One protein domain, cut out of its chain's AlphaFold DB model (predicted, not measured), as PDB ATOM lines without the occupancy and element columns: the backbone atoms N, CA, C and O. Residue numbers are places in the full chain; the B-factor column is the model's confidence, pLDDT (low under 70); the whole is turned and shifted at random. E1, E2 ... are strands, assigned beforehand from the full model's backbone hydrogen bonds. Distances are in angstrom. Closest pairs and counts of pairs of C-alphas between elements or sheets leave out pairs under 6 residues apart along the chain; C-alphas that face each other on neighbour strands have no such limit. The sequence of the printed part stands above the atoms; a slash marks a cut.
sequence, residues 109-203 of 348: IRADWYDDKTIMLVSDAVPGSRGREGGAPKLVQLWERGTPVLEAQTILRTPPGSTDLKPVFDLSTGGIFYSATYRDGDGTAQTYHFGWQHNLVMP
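What this domain is: This is residues 109 to 203 of the 348 residues of the protein "Prolyl-oligopeptidase" of Pacificimonas flava (UniProt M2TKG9). Two strongly twisted antiparallel sheets, E1 E2 E3 E4 and E5 E6 E7, make a small sandwich, only partly face to face: E5 passes over E1, E2 and E3, while E7 is apart from the whole first sheet. At one end of the sandwich is the long loop of residues 124 to 138, at the other the tight turn from E5 to E6, and after E7 the last residues, 195 to 203, fold back. The printed part has 95 residues with no named helix and seven strands, E1 to E7 in order along the chain; the class is all strand, with 47 residues, under half, in named elements. The whole is compact, with a radius of gyration of the C-alphas of 13.2 A and spans of 42 by 33 by 19 A.

Where its parts are: The larger sheet holds E1, residues 109 to 113, 13.4 A from first to last C-alpha; E2, residues 118 to 123, 15.0 A; E3, residues 139 to 144, 15.5 A; and E4, residues 153 to 157, 11.1 A. C-alpha 109, where E1 begins, is at (-6.862, -13.696, -42.495). The other sheet holds E5, residues 163 to 172, the longest strand by residues, 26.7 A; E6, residues 175 to 183, 26.8 A; and E7, residues 189 to 194, 16.9 A. C-alpha 163, where E5 begins, is at (-2.070, -17.404, -53.711), and C-alpha 194, where E7 ends, is at (10.032, -2.978, -47.271).

How they stand to each other: The larger sheet runs E1 - E2 - E3 - E4, a meander, each strand the antiparallel neighbour of the one before, with E1 and E4 as edge strands. In the hairpin of E1 and E2, at 163 degrees, N 110 and O 122 are 2.9 A apart, within hydrogen-bond range. E2 and E3, also a hairpin, stand at 143 degrees, with N 121 and O 141 at 2.8 A. In the hairpin of E3 and E4, at 162 degrees, N 142 and O 153 are 2.8 A apart. From edge to edge the strands' lines turn by 67 degrees. The second sheet, E5 - E6 - E7, is a meander too, with E6 as its inner strand. The hairpin of E5 and E6 stands at 167 degrees, with N 168 and O 179 at 2.8 A, and that of E6 and E7 at 151 degrees, with N 180 and O 192 at 2.8 A. The two sheets form a sandwich, two sheets face to face: the parts that face each other are 9.6 A centre to centre, and the strands of the one stand at 21 degrees to those of the other. The closest C-alphas of E1 and E5 are those of Trp 113 and Phe 169, 5.9 A apart; those of E2 and E5 are Met 120 and Pro 167, at 6.4 A; those of E3 and E5 are Val 140 and Pro 167, at 6.9 A. E4 and E6 are only just apart, at 8.3 A.

The domain as a whole: The two C-alphas farthest apart are those of Arg 132 and Thr 173, 44.0 A. The printed part has no cut, and its first and last C-alphas are 25.9 A apart. The link from E2 to E3, residues 124 to 138, is long; that from E3 to E4 is short but not tight; the other links are tight, among them E4 to E5, where the chain changes from one sheet to the other. The mean pLDDT of the printed part is 90.3, and residues 131 to 134 are under 70.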
ATOM      1  N   ILE A 109      -7.619 -14.615 -43.340       95.19
ATOM      2  CA  ILE A 109      -6.862 -13.696 -42.495       95.19
ATOM      3  C   ILE A 109      -5.428 -14.199 -42.407       95.19
ATOM      4  O   ILE A 109      -5.171 -15.293 -41.910       95.19
ATOM      5  N   ARG A 110      -4.488 -13.353 -42.816       96.00
ATOM      6  CA  ARG A 110      -3.095 -13.388 -42.362       96.00
ATOM      7  C   ARG A 110      -2.751 -11.999 -41.864       96.00
ATOM      8  O   ARG A 110      -3.072 -11.016 -42.530       96.00
ATOM      9  N   ALA A 111      -2.123 -11.923 -40.703       97.44
ATOM     10  CA  ALA A 111      -1.723 -10.659 -40.125       97.44
ATOM     11  C   ALA A 111      -0.408 -10.804 -39.377       97.44
ATOM     12  O   ALA A 111      -0.121 -11.867 -38.824       97.44
ATOM     13  N   ASP A 112       0.353  -9.721 -39.365       97.25
ATOM     14  CA  ASP A 112       1.546  -9.578 -38.545       97.25
ATOM     15  C   ASP A 112       1.724  -8.111 -38.157       97.25
ATOM     16  O   ASP A 112       1.063  -7.224 -38.709       97.25
ATOM     17  N   TRP A 113       2.592  -7.841 -37.194       97.50
ATOM     18  CA  TRP A 113       2.815  -6.484 -36.714       97.50
ATOM     19  C   TRP A 113       3.428  -5.590 -37.783       97.50
ATOM     20  O   TRP A 113       4.218  -6.025 -38.606       97.50
ATOM     21  N   TYR A 114       3.091  -4.308 -37.759       95.69
ATOM     22  CA  TYR A 114       3.902  -3.285 -38.413       95.69
ATOM     23  C   TYR A 114       4.636  -2.466 -37.349       95.69
ATOM     24  O   TYR A 114       5.858  -2.309 -37.404       95.69
ATOM     25  N   ASP A 115       3.871  -2.046 -36.339       94.31
ATOM     26  CA  ASP A 115       4.308  -1.364 -35.127       94.31
ATOM     27  C   ASP A 115       3.274  -1.545 -33.994       94.31
ATOM     28  O   ASP A 115       2.387  -2.389 -34.082       94.31
ATOM     29  N   ASP A 116       3.368  -0.779 -32.903       94.38
ATOM     30  CA  ASP A 116       2.451  -0.884 -31.754       94.38
ATOM     31  C   ASP A 116       1.004  -0.426 -32.039       94.38
ATOM     32  O   ASP A 116       0.063  -0.773 -31.304       94.38
ATOM     33  N   LYS A 117       0.814   0.335 -33.115       96.25
ATOM     34  CA  LYS A 117      -0.447   0.951 -33.535       96.25
ATOM     35  C   LYS A 117      -0.998   0.370 -34.825       96.25
ATOM     36  O   LYS A 117      -2.170   0.606 -35.098       96.25
ATOM     37  N   THR A 118      -0.212  -0.394 -35.570       97.06
ATOM     38  CA  THR A 118      -0.522  -0.795 -36.940       97.06
ATOM     39  C   THR A 118      -0.168  -2.258 -37.166       97.06
ATOM     40  O   THR A 118       0.887  -2.732 -36.736       97.06
ATOM     41  N   ILE A 119      -1.019  -2.971 -37.900       98.00
ATOM     42  CA  ILE A 119      -0.721  -4.320 -38.390       98.00
ATOM     43  C   ILE A 119      -0.741  -4.367 -39.910       98.00
ATOM     44  O   ILE A 119      -1.502  -3.654 -40.563       98.00
ATOM     45  N   MET A 120       0.067  -5.262 -40.464       97.62
ATOM     46  CA  MET A 120      -0.082  -5.711 -41.837       97.62
ATOM     47  C   MET A 120      -1.193  -6.754 -41.890       97.62
ATOM     48  O   MET A 120      -1.127  -7.760 -41.190       97.62
ATOM     49  N   LEU A 121      -2.194  -6.539 -42.736       97.62
ATOM     50  CA  LEU A 121      -3.362  -7.394 -42.888       97.62
ATOM     51  C   LEU A 121      -3.513  -7.847 -44.341       97.62
ATOM     52  O   LEU A 121      -3.477  -7.045 -45.273       97.62
ATOM     53  N   VAL A 122      -3.759  -9.142 -44.513       96.19
ATOM     54  CA  VAL A 122      -4.286  -9.745 -45.736       96.19
ATOM     55  C   VAL A 122      -5.614 -10.385 -45.372       96.19
ATOM     56  O   VAL A 122      -5.639 -11.364 -44.626       96.19
ATOM     57  N   SER A 123      -6.713  -9.844 -45.898       94.81
ATOM     58  CA  SER A 123      -8.043 -10.392 -45.645       94.81
ATOM     59  C   SER A 123      -9.026 -10.151 -46.786       94.81
ATOM     60  O   SER A 123      -8.944  -9.156 -47.512       94.81
ATOM     61  N   ASP A 124      -9.983 -11.064 -46.925       90.81
ATOM     62  CA  ASP A 124     -11.130 -10.944 -47.824       90.81
ATOM     63  C   ASP A 124     -12.237 -10.015 -47.280       90.81
ATOM     64  O   ASP A 124     -13.184  -9.708 -48.003       90.81
ATOM     65  N   ALA A 125     -12.113  -9.529 -46.039       87.19
ATOM     66  CA  ALA A 125     -13.031  -8.561 -45.436       87.19
ATOM     67  C   ALA A 125     -12.861  -7.121 -45.956       87.19
ATOM     68  O   ALA A 125     -13.700  -6.263 -45.677       87.19
ATOM     69  N   VAL A 126     -11.784  -6.830 -46.691       81.81
ATOM     70  CA  VAL A 126     -11.437  -5.457 -47.089       81.81
ATOM     71  C   VAL A 126     -11.780  -5.183 -48.562       81.81
ATOM     72  O   VAL A 126     -11.685  -6.089 -49.390       81.81
ATOM     73  N   PRO A 127     -12.191  -3.961 -48.962       78.81
ATOM     74  CA  PRO A 127     -12.587  -3.701 -50.341       78.81
ATOM     75  C   PRO A 127     -11.493  -4.035 -51.362       78.81
ATOM     76  O   PRO A 127     -10.311  -3.749 -51.177       78.81
ATOM     77  N   GLY A 128     -11.901  -4.629 -52.485       76.81
ATOM     78  CA  GLY A 128     -11.002  -4.951 -53.596       76.81
ATOM     79  C   GLY A 128     -10.179  -6.236 -53.441       76.81
ATOM     80  O   GLY A 128      -9.442  -6.557 -54.373       76.81
ATOM     81  N   SER A 129     -10.316  -6.976 -52.330       74.75
ATOM     82  CA  SER A 129      -9.725  -8.318 -52.149       74.75
ATOM     83  C   SER A 129     -10.661  -9.473 -52.540       74.75
ATOM     84  O   SER A 129     -10.262 -10.635 -52.492       74.75
ATOM     85  N   ARG A 130     -11.885  -9.166 -53.001       75.50
ATOM     86  CA  ARG A 130     -12.841 -10.111 -53.612       75.50
ATOM     87  C   ARG A 130     -13.049  -9.775 -55.096       75.50
ATOM     88  O   ARG A 130     -13.149  -8.606 -55.457       75.50
ATOM     89  N   GLY A 131     -13.107 -10.791 -55.959       60.88
ATOM     90  CA  GLY A 131     -13.114 -10.656 -57.425       60.88
ATOM     91  C   GLY A 131     -14.288 -11.393 -58.071       60.88
ATOM     92  O   GLY A 131     -14.841 -12.305 -57.462       60.88
ATOM     93  N   ARG A 132     -14.679 -10.989 -59.291       51.34
ATOM     94  CA  ARG A 132     -15.828 -11.564 -60.024       51.34
ATOM     95  C   ARG A 132     -15.466 -12.535 -61.155       51.34
ATOM     96  O   ARG A 132     -16.373 -13.199 -61.620       51.34
ATOM     97  N   GLU A 133     -14.192 -12.673 -61.538       53.06
ATOM     98  CA  GLU A 133     -13.665 -13.652 -62.514       53.06
ATOM     99  C   GLU A 133     -12.119 -13.539 -62.554       53.06
ATOM    100  O   GLU A 133     -11.588 -12.461 -62.290       53.06
ATOM    101  N   GLY A 134     -11.377 -14.628 -62.816       56.47
ATOM    102  CA  GLY A 134      -9.893 -14.639 -62.862       56.47
ATOM    103  C   GLY A 134      -9.161 -14.615 -61.503       56.47
ATOM    104  O   GLY A 134      -7.933 -14.601 -61.464       56.47
ATOM    105  N   GLY A 135      -9.911 -14.646 -60.396       72.19
ATOM    106  CA  GLY A 135      -9.392 -14.565 -59.027       72.19
ATOM    107  C   GLY A 135      -9.066 -13.131 -58.600       72.19
ATOM    108  O   GLY A 135      -8.515 -12.340 -59.362       72.19
ATOM    109  N   ALA A 136      -9.412 -12.767 -57.365       79.94
ATOM    110  CA  ALA A 136      -9.085 -11.445 -56.833       79.94
ATOM    111  C   ALA A 136      -7.570 -11.300 -56.608       79.94
ATOM    112  O   ALA A 136      -6.924 -12.281 -56.227       79.94
ATOM    113  N   PRO A 137      -6.987 -10.100 -56.777       88.38
ATOM    114  CA  PRO A 137      -5.665  -9.840 -56.231       88.38
ATOM    115  C   PRO A 137      -5.715  -9.954 -54.703       88.38
ATOM    116  O   PRO A 137      -6.691  -9.548 -54.068       88.38
ATOM    117  N   LYS A 138      -4.636 -10.453 -54.103       92.31
ATOM    118  CA  LYS A 138      -4.431 -10.365 -52.659       92.31
ATOM    119  C   LYS A 138      -3.722  -9.052 -52.338       92.31
ATOM    120  O   LYS A 138      -2.900  -8.563 -53.118       92.31
ATOM    121  N   LEU A 139      -4.077  -8.462 -51.203       95.12
ATOM    122  CA  LEU A 139      -3.605  -7.146 -50.785       95.12
ATOM    123  C   LEU A 139      -2.918  -7.270 -49.430       95.12
ATOM    124  O   LEU A 139      -3.519  -7.843 -48.524       95.12
ATOM    125  N   VAL A 140      -1.710  -6.717 -49.290       95.94
ATOM    126  CA  VAL A 140      -1.187  -6.364 -47.962       95.94
ATOM    127  C   VAL A 140      -1.626  -4.943 -47.678       95.94
ATOM    128  O   VAL A 140      -1.401  -4.039 -48.493       95.94
ATOM    129  N   GLN A 141      -2.245  -4.757 -46.525       95.19
ATOM    130  CA  GLN A 141      -2.762  -3.477 -46.087       95.19
ATOM    131  C   GLN A 141      -2.256  -3.142 -44.696       95.19
ATOM    132  O   GLN A 141      -2.000  -4.042 -43.906       95.19
ATOM    133  N   LEU A 142      -2.136  -1.860 -44.398       96.06
ATOM    134  CA  LEU A 142      -1.830  -1.365 -43.070       96.06
ATOM    135  C   LEU A 142      -3.122  -0.947 -42.393       96.06
ATOM    136  O   LEU A 142      -3.809  -0.039 -42.865       96.06
ATOM    137  N   TRP A 143      -3.457  -1.642 -41.314       97.56
ATOM    138  CA  TRP A 143      -4.623  -1.344 -40.502       97.56
ATOM    139  C   TRP A 143      -4.181  -0.747 -39.170       97.56
ATOM    140  O   TRP A 143      -3.498  -1.404 -38.382       97.56
ATOM    141  N   GLU A 144      -4.561   0.508 -38.945       97.31
ATOM    142  CA  GLU A 144      -4.286   1.241 -37.713       97.31
ATOM    143  C   GLU A 144      -5.354   0.947 -36.652       97.31
ATOM    144  O   GLU A 144      -6.552   0.848 -36.920       97.31
ATOM    145  N   ARG A 145      -4.925   0.809 -35.403       96.94
ATOM    146  CA  ARG A 145      -5.819   0.601 -34.270       96.94
ATOM    147  C   ARG A 145      -6.761   1.788 -34.103       96.94
ATOM    148  O   ARG A 145      -6.339   2.937 -34.078       96.94
ATOM    149  N   GLY A 146      -8.030   1.486 -33.840       96.00
ATOM    150  CA  GLY A 146      -9.052   2.501 -33.595       96.00
ATOM    151  C   GLY A 146      -9.708   3.023 -34.870       96.00
ATOM    152  O   GLY A 146     -10.667   3.784 -34.765       96.00
ATOM    153  N   THR A 147      -9.265   2.576 -36.047       96.38
ATOM    154  CA  THR A 147      -9.949   2.830 -37.317       96.38
ATOM    155  C   THR A 147     -10.726   1.589 -37.774       96.38
ATOM    156  O   THR A 147     -10.369   0.454 -37.427       96.38
ATOM    157  N   PRO A 148     -11.820   1.756 -38.537       94.62
ATOM    158  CA  PRO A 148     -12.480   0.643 -39.209       94.62
ATOM    159  C   PRO A 148     -11.527  -0.069 -40.175       94.62
ATOM    160  O   PRO A 148     -10.798   0.574 -40.922       94.62
ATOM    161  N   VAL A 149     -11.604  -1.401 -40.260       94.44
ATOM    162  CA  VAL A 149     -10.769  -2.191 -41.191       94.44
ATOM    163  C   VAL A 149     -10.940  -1.775 -42.663       94.44
ATOM    164  O   VAL A 149     -10.035  -1.947 -43.472       94.44
ATOM    165  N   LEU A 150     -12.086  -1.181 -43.018       92.00
ATOM    166  CA  LEU A 150     -12.359  -0.659 -44.363       92.00
ATOM    167  C   LEU A 150     -11.476   0.541 -44.745       92.00
ATOM    168  O   LEU A 150     -11.373   0.851 -45.930       92.00
ATOM    169  N   GLU A 151     -10.857   1.205 -43.767       93.69
ATOM    170  CA  GLU A 151      -9.936   2.329 -43.965       93.69
ATOM    171  C   GLU A 151      -8.469   1.878 -44.079       93.69
ATOM    172  O   GLU A 151      -7.580   2.711 -44.254       93.69
ATOM    173  N   ALA A 152      -8.194   0.569 -44.008       94.75
ATOM    174  CA  ALA A 152      -6.839   0.041 -44.100       94.75
ATOM    175  C   ALA A 152      -6.173   0.389 -45.446       94.75
ATOM    176  O   ALA A 152      -6.728   0.213 -46.536       94.75
ATOM    177  N   GLN A 153      -4.937   0.885 -45.376       93.81
ATOM    178  CA  GLN A 153      -4.210   1.388 -46.538       93.81
ATOM    179  C   GLN A 153      -3.509   0.247 -47.273       93.81
ATOM    180  O   GLN A 153      -2.623  -0.402 -46.726       93.81
ATOM    181  N   THR A 154      -3.821   0.036 -48.552       94.12
ATOM    182  CA  THR A 154      -3.087  -0.938 -49.378       94.12
ATOM    183  C   THR A 154      -1.651  -0.480 -49.627       94.12
ATOM    184  O   THR A 154      -1.439   0.596 -50.185       94.12
ATOM    185  N   ILE A 155      -0.683  -1.334 -49.290       94.62
ATOM    186  CA  ILE A 155       0.740  -1.119 -49.592       94.62
ATOM    187  C   ILE A 155       1.241  -2.044 -50.699       94.62
ATOM    188  O   ILE A 155       2.058  -1.620 -51.505       94.62
ATOM    189  N   LEU A 156       0.709  -3.268 -50.800       94.25
ATOM    190  CA  LEU A 156       1.065  -4.234 -51.841       94.25
ATOM    191  C   LEU A 156      -0.193  -4.812 -52.484       94.25
ATOM    192  O   LEU A 156      -1.138  -5.188 -51.791       94.25
ATOM    193  N   ARG A 157      -0.171  -4.938 -53.813       94.25
ATOM    194  CA  ARG A 157      -1.205  -5.600 -54.612       94.25
ATOM    195  C   ARG A 157      -0.560  -6.671 -55.481       94.25
ATOM    196  O   ARG A 157       0.289  -6.351 -56.308       94.25
ATOM    197  N   THR A 158      -0.974  -7.924 -55.315       94.06
ATOM    198  CA  THR A 158      -0.496  -9.020 -56.168       94.06
ATOM    199  C   THR A 158      -1.185  -8.993 -57.537       94.06
ATOM    200  O   THR A 158      -2.278  -8.430 -57.667       94.06
ATOM    201  N   PRO A 159      -0.620  -9.664 -58.553       92.56
ATOM    202  CA  PRO A 159      -1.374 -10.022 -59.749       92.56
ATOM    203  C   PRO A 159      -2.633 -10.851 -59.407       92.56
ATOM    204  O   PRO A 159      -2.628 -11.581 -58.404       92.56
ATOM    205  N   PRO A 160      -3.701 -10.783 -60.224       89.38
ATOM    206  CA  PRO A 160      -4.836 -11.705 -60.138       89.38
ATOM    207  C   PRO A 160      -4.392 -13.174 -60.180       89.38
ATOM    208  O   PRO A 160      -3.397 -13.506 -60.822       89.38
ATOM    209  N   GLY A 161      -5.112 -14.046 -59.473       87.94
ATOM    210  CA  GLY A 161      -4.797 -15.479 -59.391       87.94
ATOM    211  C   GLY A 161      -3.641 -15.847 -58.451       87.94
ATOM    212  O   GLY A 161      -3.361 -17.029 -58.286       87.94
ATOM    213  N   SER A 162      -2.997 -14.868 -57.806       92.19
ATOM    214  CA  SER A 162      -1.939 -15.140 -56.824       92.19
ATOM    215  C   SER A 162      -2.487 -15.778 -55.542       92.19
ATOM    216  O   SER A 162      -3.550 -15.396 -55.041       92.19
ATOM    217  N   THR A 163      -1.725 -16.697 -54.953       91.62
ATOM    218  CA  THR A 163      -2.070 -17.404 -53.711       91.62
ATOM    219  C   THR A 163      -1.088 -17.087 -52.587       91.62
ATOM    220  O   THR A 163      -0.057 -16.447 -52.787       91.62
ATOM    221  N   ASP A 164      -1.437 -17.506 -51.368       90.12
ATOM    222  CA  ASP A 164      -0.512 -17.572 -50.227       90.12
ATOM    223  C   ASP A 164       0.184 -16.264 -49.826       90.12
ATOM    224  O   ASP A 164       1.221 -16.304 -49.174       90.12
ATOM    225  N   LEU A 165      -0.404 -15.102 -50.147       95.31
ATOM    226  CA  LEU A 165       0.134 -13.814 -49.708       95.31
ATOM    227  C   LEU A 165       0.215 -13.738 -48.177       95.31
ATOM    228  O   LEU A 165      -0.819 -13.709 -47.507       95.31
ATOM    229  N   LYS A 166       1.434 -13.667 -47.644       93.94
ATOM    230  CA  LYS A 166       1.733 -13.597 -46.215       93.94
ATOM    231  C   LYS A 166       2.682 -12.424 -45.924       93.94
ATOM    232  O   LYS A 166       3.792 -12.423 -46.463       93.94
ATOM    233  N   PRO A 167       2.283 -11.452 -45.084       95.81
ATOM    234  CA  PRO A 167       3.206 -10.483 -44.512       95.81
ATOM    235  C   PRO A 167       3.993 -11.127 -43.363       95.81
ATOM    236  O   PRO A 167       3.489 -12.027 -42.689       95.81
ATOM    237  N   VAL A 168       5.224 -10.672 -43.162       94.25
ATOM    238  CA  VAL A 168       6.114 -11.109 -42.084       94.25
ATOM    239  C   VAL A 168       6.744  -9.882 -41.456       94.25
ATOM    240  O   VAL A 168       7.295  -9.039 -42.169       94.25
ATOM    241  N   PHE A 169       6.676  -9.826 -40.136       93.19
ATOM    242  CA  PHE A 169       7.459  -8.966 -39.267       93.19
ATOM    243  C   PHE A 169       8.405  -9.847 -38.471       93.19
ATOM    244  O   PHE A 169       7.994 -10.883 -37.954       93.19
ATOM    245  N   ASP A 170       9.659  -9.431 -38.356       90.38
ATOM    246  CA  ASP A 170      10.621 -10.198 -37.582       90.38
ATOM    247  C   ASP A 170      11.706  -9.315 -36.969       90.38
ATOM    248  O   ASP A 170      12.142  -8.322 -37.570       90.38
ATOM    249  N   LEU A 171      12.149  -9.686 -35.769       88.06
ATOM    250  CA  LEU A 171      13.281  -9.068 -35.101       88.06
ATOM    251  C   LEU A 171      14.516  -9.930 -35.349       88.06
ATOM    252  O   LEU A 171      14.676 -11.012 -34.813       88.06
ATOM    253  N   SER A 172      15.474  -9.401 -36.097       87.62
ATOM    254  CA  SER A 172      16.774 -10.051 -36.241       87.62
ATOM    255  C   SER A 172      17.866  -9.175 -35.648       87.62
ATOM    256  O   SER A 172      17.699  -7.968 -35.449       87.62
ATOM    257  N   THR A 173      19.041  -9.753 -35.386       84.31
ATOM    258  CA  THR A 173      20.202  -8.947 -34.985       84.31
ATOM    259  C   THR A 173      20.448  -7.867 -36.044       84.31
ATOM    260  O   THR A 173      20.724  -8.178 -37.199       84.31
ATOM    261  N   GLY A 174      20.336  -6.596 -35.653       82.56
ATOM    262  CA  GLY A 174      20.432  -5.445 -36.555       82.56
ATOM    263  C   GLY A 174      19.111  -4.717 -36.832       82.56
ATOM    264  O   GLY A 174      19.159  -3.657 -37.451       82.56
ATOM    265  N   GLY A 175      17.969  -5.211 -36.341       89.81
ATOM    266  CA  GLY A 175      16.715  -4.456 -36.302       89.81
ATOM    267  C   GLY A 175      15.469  -5.263 -36.656       89.81
ATOM    268  O   GLY A 175      15.479  -6.490 -36.686       89.81
ATOM    269  N   ILE A 176      14.391  -4.530 -36.916       92.06
ATOM    270  CA  ILE A 176      13.122  -5.075 -37.395       92.06
ATOM    271  C   ILE A 176      13.150  -5.117 -38.922       92.06
ATOM    272  O   ILE A 176      13.560  -4.143 -39.564       92.06
ATOM    273  N   PHE A 177      12.680  -6.221 -39.491       94.06
ATOM    274  CA  PHE A 177      12.595  -6.422 -40.930       94.06
ATOM    275  C   PHE A 177      11.196  -6.865 -41.341       94.06
ATOM    276  O   PHE A 177      10.483  -7.524 -40.584       94.06
ATOM    277  N   TYR A 178      10.820  -6.497 -42.564       95.56
ATOM    278  CA  TYR A 178       9.506  -6.782 -43.118       95.56
ATOM    279  C   TYR A 178       9.641  -7.464 -44.466       95.56
ATOM    280  O   TYR A 178      10.451  -7.053 -45.304       95.56
ATOM    281  N   SER A 179       8.792  -8.458 -44.701       96.69
ATOM    282  CA  SER A 179       8.613  -9.018 -46.032       96.69
ATOM    283  C   SER A 179       7.156  -9.351 -46.322       96.69
ATOM    284  O   SER A 179       6.318  -9.444 -45.428       96.69
ATOM    285  N   ALA A 180       6.842  -9.516 -47.600       96.94
ATOM    286  CA  ALA A 180       5.581 -10.064 -48.065       96.94
ATOM    287  C   ALA A 180       5.872 -11.090 -49.155       96.94
ATOM    288  O   ALA A 180       6.481 -10.764 -50.178       96.94
ATOM    289  N   THR A 181       5.436 -12.326 -48.931       96.75
ATOM    290  CA  THR A 181       5.657 -13.438 -49.858       96.75
ATOM    291  C   THR A 181       4.337 -13.927 -50.419       96.75
ATOM    292  O   THR A 181       3.346 -13.960 -49.702       96.75
ATOM    293  N   TYR A 182       4.297 -14.270 -51.702       95.94
ATOM    294  CA  TYR A 182       3.129 -14.877 -52.346       95.94
ATOM    295  C   TYR A 182       3.572 -15.797 -53.482       95.94
ATOM    296  O   TYR A 182       4.745 -15.806 -53.856       95.94
ATOM    297  N   ARG A 183       2.633 -16.558 -54.043       95.31
ATOM    298  CA  ARG A 183       2.827 -17.292 -55.299       95.31
ATOM    299  C   ARG A 183       1.982 -16.667 -56.389       95.31
ATOM    300  O   ARG A 183       0.824 -16.343 -56.135       95.31
ATOM    301  N   ASP A 184       2.549 -16.457 -57.565       93.81
ATOM    302  CA  ASP A 184       1.767 -16.039 -58.728       93.81
ATOM    303  C   ASP A 184       0.903 -17.194 -59.272       93.81
ATOM    304  O   ASP A 184       0.855 -18.288 -58.705       93.81
ATOM    305  N   GLY A 185       0.184 -16.940 -60.368       89.38
ATOM    306  CA  GLY A 185      -0.727 -17.920 -60.960       89.38
ATOM    307  C   GLY A 185      -0.049 -19.181 -61.512       89.38
ATOM    308  O   GLY A 185      -0.742 -20.177 -61.711       89.38
ATOM    309  N   ASP A 186       1.271 -19.169 -61.748       91.56
ATOM    310  CA  ASP A 186       2.030 -20.362 -62.156       91.56
ATOM    311  C   ASP A 186       2.694 -21.091 -60.972       91.56
ATOM    312  O   ASP A 186       3.247 -22.184 -61.127       91.56
ATOM    313  N   GLY A 187       2.565 -20.532 -59.764       91.44
ATOM    314  CA  GLY A 187       3.094 -21.081 -58.524       91.44
ATOM    315  C   GLY A 187       4.486 -20.563 -58.158       91.44
ATOM    316  O   GLY A 187       5.006 -20.944 -57.096       91.44
ATOM    317  N   THR A 188       5.088 -19.698 -58.978       95.56
ATOM    318  CA  THR A 188       6.386 -19.078 -58.712       95.56
ATOM    319  C   THR A 188       6.284 -18.148 -57.509       95.56
ATOM    320  O   THR A 188       5.451 -17.245 -57.430       95.56
ATOM    321  N   ALA A 189       7.148 -18.393 -56.523       96.06
ATOM    322  CA  ALA A 189       7.216 -17.575 -55.326       96.06
ATOM    323  C   ALA A 189       7.831 -16.202 -55.623       96.06
ATOM    324  O   ALA A 189       8.851 -16.094 -56.308       96.06
ATOM    325  N   GLN A 190       7.226 -15.176 -55.042       96.50
ATOM    326  CA  GLN A 190       7.646 -13.785 -55.094       96.50
ATOM    327  C   GLN A 190       7.851 -13.291 -53.664       96.50
ATOM    328  O   GLN A 190       7.070 -13.630 -52.774       96.50
ATOM    329  N   THR A 191       8.896 -12.498 -53.430       96.75
ATOM    330  CA  THR A 191       9.186 -11.901 -52.118       96.75
ATOM    331  C   THR A 191       9.477 -10.420 -52.289       96.75
ATOM    332  O   THR A 191      10.393 -10.047 -53.019       96.75
ATOM    333  N   TYR A 192       8.718  -9.587 -51.588       96.38
ATOM    334  CA  TYR A 192       9.017  -8.171 -51.417       96.38
ATOM    335  C   TYR A 192       9.546  -7.921 -50.013       96.38
ATOM    336  O   TYR A 192       9.052  -8.507 -49.057       96.38
ATOM    337  N   HIS A 193      10.493  -7.000 -49.900       96.12
ATOM    338  CA  HIS A 193      10.962  -6.404 -48.655       96.12
ATOM    339  C   HIS A 193      10.582  -4.936 -48.615       96.12
ATOM    340  O   HIS A 193      10.454  -4.299 -49.659       96.12
ATOM    341  N   PHE A 194      10.382  -4.386 -47.427       93.62
ATOM    342  CA  PHE A 194      10.032  -2.978 -47.271       93.62
ATOM    343  C   PHE A 194      10.419  -2.474 -45.887       93.62
ATOM    344  O   PHE A 194      10.670  -3.249 -44.970       93.62
ATOM    345  N   GLY A 195      10.514  -1.157 -45.759       81.19
ATOM    346  CA  GLY A 195      10.652  -0.479 -44.480       81.19
ATOM    347  C   GLY A 195       9.448   0.408 -44.186       81.19
ATOM    348  O   GLY A 195       8.428   0.373 -44.875       81.19
ATOM    349  N   TRP A 196       9.636   1.279 -43.199       71.62
ATOM    350  CA  TRP A 196       8.624   2.187 -42.657       71.62
ATOM    351  C   TRP A 196       7.980   3.164 -43.655       71.62
ATOM    352  O   TRP A 196       6.956   3.772 -43.366       71.62
ATOM    353  N   GLN A 197       8.591   3.355 -44.825       75.62
ATOM    354  CA  GLN A 197       8.091   4.245 -45.880       75.62
ATOM    355  C   GLN A 197       7.356   3.485 -46.993       75.62
ATOM    356  O   GLN A 197       7.145   4.031 -48.073       75.62
ATOM    357  N   HIS A 198       7.013   2.213 -46.761       80.50
ATOM    358  CA  HIS A 198       6.348   1.330 -47.731       80.50
ATOM    359  C   HIS A 198       7.125   1.211 -49.052       80.50
ATOM    360  O   HIS A 198       6.561   0.995 -50.125       80.50
ATOM    361  N   ASN A 199       8.448   1.362 -48.983       85.38
ATOM    362  CA  ASN A 199       9.353   1.233 -50.113       85.38
ATOM    363  C   ASN A 199       9.530  -0.248 -50.464       85.38
ATOM    364  O   ASN A 199      10.519  -0.869 -50.094       85.38
ATOM    365  N   LEU A 200       8.550  -0.806 -51.171       92.56
ATOM    366  CA  LEU A 200       8.584  -2.182 -51.651       92.56
ATOM    367  C   LEU A 200       9.761  -2.408 -52.606       92.56
ATOM    368  O   LEU A 200       9.891  -1.757 -53.647       92.56
ATOM    369  N   VAL A 201      10.605  -3.372 -52.259       94.38
ATOM    370  CA  VAL A 201      11.768  -3.804 -53.028       94.38
ATOM    371  C   VAL A 201      11.707  -5.312 -53.214       94.38
ATOM    372  O   VAL A 201      11.664  -6.067 -52.249       94.38
ATOM    373  N   MET A 202      11.750  -5.758 -54.463       94.50
ATOM    374  CA  MET A 202      12.028  -7.154 -54.781       94.50
ATOM    375  C   MET A 202      13.547  -7.322 -54.930       94.50
ATOM    376  O   MET A 202      14.164  -6.503 -55.618       94.50
ATOM    377  N   PRO A 203      14.167  -8.324 -54.288       94.31
ATOM    378  CA  PRO A 203      15.584  -8.592 -54.467       94.31
ATOM    379  C   PRO A 203      15.838  -9.197 -55.851       94.31
ATOM    380  O   PRO A 203      15.124 -10.099 -56.283       94.31
TER     381      PRO A 203